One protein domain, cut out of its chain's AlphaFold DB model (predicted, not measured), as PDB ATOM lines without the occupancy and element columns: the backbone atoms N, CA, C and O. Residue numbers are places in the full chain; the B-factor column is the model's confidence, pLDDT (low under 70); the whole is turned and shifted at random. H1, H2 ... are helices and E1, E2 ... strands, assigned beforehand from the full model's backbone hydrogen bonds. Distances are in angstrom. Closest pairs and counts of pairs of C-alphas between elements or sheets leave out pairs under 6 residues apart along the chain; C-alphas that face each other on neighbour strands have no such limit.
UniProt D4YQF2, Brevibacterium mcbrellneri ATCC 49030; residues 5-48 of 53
ATOM      1  N   THR A   5      16.119   0.023 -97.222       67.19
ATOM      2  CA  THR A   5      16.422  -1.404 -97.010       67.19
ATOM      3  C   THR A   5      17.301  -1.651 -95.806       67.19
ATOM      4  O   THR A   5      16.964  -2.469 -94.965       67.19
ATOM      5  N   GLN A   6      18.431  -0.946 -95.717       68.12
ATOM      6  CA  GLN A   6      19.399  -1.157 -94.646       68.12
ATOM      7  C   GLN A   6      18.820  -0.746 -93.299       68.12
ATOM      8  O   GLN A   6      19.163  -1.338 -92.284       68.12
ATOM      9  N   ALA A   7      17.949   0.261 -93.293       72.06
ATOM     10  CA  ALA A   7      17.257   0.705 -92.094       72.06
ATOM     11  C   ALA A   7      16.269  -0.340 -91.583       72.06
ATOM     12  O   ALA A   7      16.220  -0.619 -90.391       72.06
ATOM     13  N   LEU A   8      15.513  -0.941 -92.503       72.12
ATOM     14  CA  LEU A   8      14.530  -1.968 -92.180       72.12
ATOM     15  C   LEU A   8      15.190  -3.301 -91.834       72.12
ATOM     16  O   LEU A   8      14.796  -3.928 -90.864       72.12
ATOM     17  N   GLN A   9      16.244  -3.695 -92.547       70.62
ATOM     18  CA  GLN A   9      17.048  -4.875 -92.218       70.62
ATOM     19  C   GLN A   9      17.826  -4.725 -90.905       70.62
ATOM     20  O   GLN A   9      18.228  -5.723 -90.315       70.62
ATOM     21  N   ALA A  10      18.058  -3.496 -90.433       71.75
ATOM     22  CA  ALA A  10      18.658  -3.261 -89.123       71.75
ATOM     23  C   ALA A  10      17.680  -3.516 -87.963       71.75
ATOM     24  O   ALA A  10      18.115  -3.572 -86.810       71.75
ATOM     25  N   LEU A  11      16.379  -3.675 -88.236       73.19
ATOM     26  CA  LEU A  11      15.406  -4.021 -87.210       73.19
ATOM     27  C   LEU A  11      15.479  -5.522 -86.897       73.19
ATOM     28  O   LEU A  11      15.244  -6.340 -87.780       73.19
ATOM     29  N   PRO A  12      15.699  -5.917 -85.631       69.38
ATOM     30  CA  PRO A  12      15.787  -7.329 -85.249       69.38
ATOM     31  C   PRO A  12      14.449  -8.080 -85.351       69.38
ATOM     32  O   PRO A  12      14.414  -9.295 -85.203       69.38
ATOM     33  N   GLN A  13      13.342  -7.358 -85.555       72.44
ATOM     34  CA  GLN A  13      11.979  -7.897 -85.659       72.44
ATOM     35  C   GLN A  13      11.539  -8.150 -87.107       72.44
ATOM     36  O   GLN A  13      10.393  -8.525 -87.354       72.44
ATOM     37  N   VAL A  14      12.422  -7.858 -88.057       76.62
ATOM     38  CA  VAL A  14      12.189  -8.042 -89.480       76.62
ATOM     39  C   VAL A  14      12.780  -9.385 -89.876       76.62
ATOM     40  O   VAL A  14      13.984  -9.594 -89.745       76.62
ATOM     41  N   ASP A  15      11.923 -10.289 -90.339       76.06
ATOM     42  CA  ASP A  15      12.342 -11.602 -90.827       76.06
ATOM     43  C   ASP A  15      12.888 -11.494 -92.252       76.06
ATOM     44  O   ASP A  15      13.933 -12.059 -92.561       76.06
ATOM     45  N   ASP A  16      12.204 -10.734 -93.113       74.94
ATOM     46  CA  ASP A  16      12.604 -10.553 -94.503       74.94
ATOM     47  C   ASP A  16      12.226  -9.159 -95.034       74.94
ATOM     48  O   ASP A  16      11.192  -8.585 -94.677       74.94
ATOM     49  N   VAL A  17      13.076  -8.602 -95.901       73.62
ATOM     50  CA  VAL A  17      12.822  -7.334 -96.597       73.62
ATOM     51  C   VAL A  17      13.052  -7.545 -98.076       73.62
ATOM     52  O   VAL A  17      14.193  -7.674 -98.524       73.62
ATOM     53  N   GLN A  18      11.973  -7.471 -98.841       72.38
ATOM     54  CA  GLN A  18      12.029  -7.493-100.289       72.38
ATOM     55  C   GLN A  18      11.838  -6.073-100.813       72.38
ATOM     56  O   GLN A  18      10.894  -5.376-100.436       72.38
ATOM     57  N   ILE A  19      12.749  -5.625-101.675       71.81
ATOM     58  CA  ILE A  19      12.649  -4.311-102.307       71.81
ATOM     59  C   ILE A  19      12.605  -4.478-103.801       71.81
ATOM     60  O   ILE A  19      13.564  -4.946-104.413       71.81
ATOM     61  N   ASP A  20      11.505  -4.007-104.367       73.94
ATOM     62  CA  ASP A  20      11.376  -3.836-105.797       73.94
ATOM     63  C   ASP A  20      11.859  -2.426-106.147       73.94
ATOM     64  O   ASP A  20      11.151  -1.421-105.994       73.94
ATOM     65  N   LEU A  21      13.148  -2.343-106.488       64.62
ATOM     66  CA  LEU A  21      13.805  -1.082-106.800       64.62
ATOM     67  C   LEU A  21      13.516  -0.711-108.255       64.62
ATOM     68  O   LEU A  21      14.196  -1.147-109.184       64.62
ATOM     69  N   VAL A  22      12.503   0.125-108.457       68.38
ATOM     70  CA  VAL A  22      12.157   0.633-109.784       68.38
ATOM     71  C   VAL A  22      13.060   1.826-110.097       68.38
ATOM     72  O   VAL A  22      12.919   2.891-109.498       68.38
ATOM     73  N   ALA A  23      13.979   1.667-111.057       56.69
ATOM     74  CA  ALA A  23      15.037   2.635-111.389       56.69
ATOM     75  C   ALA A  23      14.554   4.043-111.814       56.69
ATOM     76  O   ALA A  23      15.369   4.941-112.005       56.69
ATOM     77  N   SER A  24      13.246   4.252-111.966       54.53
ATOM     78  CA  SER A  24      12.656   5.536-112.353       54.53
ATOM     79  C   SER A  24      11.261   5.751-111.744       54.53
ATOM     80  O   SER A  24      10.414   6.398-112.361       54.53
ATOM     81  N   GLY A  25      10.990   5.181-110.564       64.25
ATOM     82  CA  GLY A  25       9.670   5.243-109.931       64.25
ATOM     83  C   GLY A  25       9.686   5.035-108.418       64.25
ATOM     84  O   GLY A  25      10.738   4.997-107.781       64.25
ATOM     85  N   VAL A  26       8.492   4.911-107.836       61.41
ATOM     86  CA  VAL A  26       8.323   4.574-106.417       61.41
ATOM     87  C   VAL A  26       8.824   3.146-106.204       61.41
ATOM     88  O   VAL A  26       8.293   2.207-106.790       61.41
ATOM     89  N   SER A  27       9.865   2.986-105.385       66.81
ATOM     90  CA  SER A  27      10.348   1.662-104.992       66.81
ATOM     91  C   SER A  27       9.405   1.077-103.947       66.81
ATOM     92  O   SER A  27       9.127   1.722-102.935       66.81
ATOM     93  N   THR A  28       8.908  -0.130-104.200       69.19
ATOM     94  CA  THR A  28       7.980  -0.798-103.284       69.19
ATOM     95  C   THR A  28       8.779  -1.662-102.325       69.19
ATOM     96  O   THR A  28       9.629  -2.448-102.745       69.19
ATOM     97  N   VAL A  29       8.520  -1.504-101.029       72.88
ATOM     98  CA  VAL A  29       9.158  -2.302 -99.982       72.88
ATOM     99  C   VAL A  29       8.119  -3.217 -99.363       72.88
ATOM    100  O   VAL A  29       7.108  -2.754 -98.835       72.88
ATOM    101  N   THR A  30       8.384  -4.515 -99.410       74.75
ATOM    102  CA  THR A  30       7.602  -5.529 -98.712       74.75
ATOM    103  C   THR A  30       8.412  -6.006 -97.518       74.75
ATOM    104  O   THR A  30       9.474  -6.604 -97.673       74.75
ATOM    105  N   VAL A  31       7.915  -5.707 -96.320       73.88
ATOM    106  CA  VAL A  31       8.501  -6.178 -95.064       73.88
ATOM    107  C   VAL A  31       7.694  -7.376 -94.589       73.88
ATOM    108  O   VAL A  31       6.485  -7.263 -94.388       73.88
ATOM    109  N   THR A  32       8.366  -8.506 -94.397       73.88
ATOM    110  CA  THR A  32       7.779  -9.707 -93.803       73.88
ATOM    111  C   THR A  32       8.342  -9.853 -92.398       73.88
ATOM    112  O   THR A  32       9.555  -9.904 -92.209       73.88
ATOM    113  N   GLY A  33       7.473  -9.865 -91.393       71.56
ATOM    114  CA  GLY A  33       7.879  -9.990 -89.997       71.56
ATOM    115  C   GLY A  33       6.788  -9.541 -89.036       71.56
ATOM    116  O   GLY A  33       5.742  -9.029 -89.439       71.56
ATOM    117  N   VAL A  34       7.049  -9.706 -87.743       75.00
ATOM    118  CA  VAL A  34       6.130  -9.334 -86.653       75.00
ATOM    119  C   VAL A  34       6.390  -7.896 -86.192       75.00
ATOM    120  O   VAL A  34       6.448  -7.598 -84.999       75.00
ATOM    121  N   VAL A  35       6.607  -6.991 -87.146       72.81
ATOM    122  CA  VAL A  35       6.965  -5.603 -86.861       72.81
ATOM    123  C   VAL A  35       5.757  -4.690 -87.105       72.81
ATOM    124  O   VAL A  35       5.148  -4.733 -88.176       72.81
ATOM    125  N   PRO A  36       5.351  -3.866 -86.126       77.56
ATOM    126  CA  PRO A  36       4.238  -2.950 -86.323       77.56
ATOM    127  C   PRO A  36       4.628  -1.809 -87.282       77.56
ATOM    128  O   PRO A  36       5.774  -1.343 -87.248       77.56
ATOM    129  N   PRO A  37       3.681  -1.294 -88.090       73.19
ATOM    130  CA  PRO A  37       3.951  -0.259 -89.094       73.19
ATOM    131  C   PRO A  37       4.502   1.046 -88.494       73.19
ATOM    132  O   PRO A  37       5.319   1.716 -89.116       73.19
ATOM    133  N   GLU A  38       4.146   1.373 -87.251       79.12
ATOM    134  CA  GLU A  38       4.708   2.516 -86.515       79.12
ATOM    135  C   GLU A  38       6.220   2.373 -86.262       79.12
ATOM    136  O   GLU A  38       6.975   3.344 -86.330       79.12
ATOM    137  N   MET A  39       6.684   1.153 -85.980       77.19
ATOM    138  CA  MET A  39       8.095   0.870 -85.705       77.19
ATOM    139  C   MET A  39       8.915   0.852 -86.995       77.19
ATOM    140  O   MET A  39      10.017   1.397 -87.034       77.19
ATOM    141  N   VAL A  40       8.324   0.319 -88.068       76.19
ATOM    142  CA  VAL A  40       8.828   0.439 -89.442       76.19
ATOM    143  C   VAL A  40       8.994   1.913 -89.799       76.19
ATOM    144  O   VAL A  40      10.085   2.325 -90.184       76.19
ATOM    145  N   ARG A  41       7.961   2.736 -89.590       77.44
ATOM    146  CA  ARG A  41       8.018   4.174 -89.869       77.44
ATOM    147  C   ARG A  41       9.144   4.867 -89.107       77.44
ATOM    148  O   ARG A  41       9.917   5.585 -89.733       77.44
ATOM    149  N   ARG A  42       9.287   4.617 -87.802       78.94
ATOM    150  CA  ARG A  42      10.376   5.211 -87.012       78.94
ATOM    151  C   ARG A  42      11.759   4.828 -87.524       78.94
ATOM    152  O   ARG A  42      12.614   5.697 -87.623       78.94
ATOM    153  N   ALA A  43      11.974   3.566 -87.885       77.62
ATOM    154  CA  ALA A  43      13.252   3.121 -88.437       77.62
ATOM    155  C   ALA A  43      13.569   3.789 -89.784       77.62
ATOM    156  O   ALA A  43      14.715   4.141 -90.062       77.62
ATOM    157  N   ILE A  44      12.540   3.992 -90.610       76.25
ATOM    158  CA  ILE A  44      12.643   4.688 -91.895       76.25
ATOM    159  C   ILE A  44      12.948   6.181 -91.674       76.25
ATOM    160  O   ILE A  44      13.843   6.720 -92.327       76.25
ATOM    161  N   GLU A  45      12.288   6.827 -90.710       80.69
ATOM    162  CA  GLU A  45      12.553   8.219 -90.317       80.69
ATOM    163  C   GLU A  45      13.971   8.392 -89.744       80.69
ATOM    164  O   GLU A  45      14.679   9.317 -90.144       80.69
ATOM    165  N   GLU A  46      14.445   7.475 -88.891       74.31
ATOM    166  CA  GLU A  46      15.832   7.470 -88.387       74.31
ATOM    167  C   GLU A  46      16.869   7.253 -89.498       74.31
ATOM    168  O   GLU A  46      18.011   7.713 -89.408       74.31
ATOM    169  N   ALA A  47      16.476   6.587 -90.580       71.56
ATOM    170  CA  ALA A  47      17.300   6.454 -91.771       71.56
ATOM    171  C   ALA A  47      17.250   7.667 -92.705       71.56
ATOM    172  O   ALA A  47      18.025   7.714 -93.663       71.56
ATOM    173  N   GLY A  48      16.395   8.650 -92.415       70.56
ATOM    174  CA  GLY A  48      16.251   9.880 -93.186       70.56
ATOM    175  C   GLY A  48      15.273   9.777 -94.356       70.56
ATOM    176  O   GLY A  48      15.379  10.554 -95.302       70.56
TER     177      GLY A  48
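Overview. This is residues 5 to 48 of the 53 residues of a protein of Brevibacterium mcbrellneri ATCC 49030 (UniProt D4YQF2). A two-stranded hairpin, E1 and E2, forms a long ribbon, and two helices lie over one of its faces, near the end away from its turn. The short H1 is next to the ribbon and touches H2, which lies farther out, while the turn of residues 21 to 27 makes the far end of the longest axis. The printed part has 44 residues, with two named helices and two named strands in the order H1, E1, E2, H2, and the sheet, in the order E1 - E2, is antiparallel. Its class is mixed, helices and strands. The whole is compact, with a radius of gyration of the C-alphas of 10.4 A, and the C-alphas span 29 by 20 by 15 A.

Arrangement. Start at H1, residues 5 to 9, and look on to E1, residues 14 to 20: their closest C-alphas are those of Gln 9 and Val 17, 6.6 A apart. Next look at E2, residues 28 to 33, the antiparallel neighbour of E1 in a hairpin, with 165 degrees between their directions. Here C-alphas 17 and 31 face each other at 4.7 A. Within hydrogen-bond range across this pair you will find, among them, N 18 and O 30 at 2.9 A and N 32 and O 16 at 2.8 A. The closest C-alphas of H1 and E2 are those of Leu 8 and Val 31, 7.9 A apart. Last comes H2, residues 37 to 46, which touches H1: the closest C-alphas are those of Ala 7 and Ala 43, at 5.9 A. E1 and H2 are apart. In H1 and H2 every O i to N i+4 pair is within hydrogen-bond range.

Along the chain. Find C-alpha 5 at (16.422, -1.404, -97.010), where H1 begins; it runs to residue 9 over 6.0 A. E1 starts at C-alpha 14, at (12.189, -8.042, -89.480), and runs 16.9 A to C-alpha 20. From C-alpha 28, E2 runs back 16.2 A to C-alpha 33. H2 covers 14.2 A from C-alpha 37 to C-alpha 46, which you find at (15.832, 7.470, -88.387).

Size, cuts and confidence. Look for the two C-alphas farthest apart at Ser 24 and Val 34, 30.4 A from each other. The C-alphas of Thr 5 and Gly 48, first and last in the printed part, are 11.9 A apart. The printed part has no cut. The links from H1 to E1 and from E2 to H2 are tight, and that from E1 to E2, of 7 residues, is short. The mean pLDDT of the printed part is 72.0; look for values under 70 at residues 5 to 6, residue 12 and residues 21 to 28.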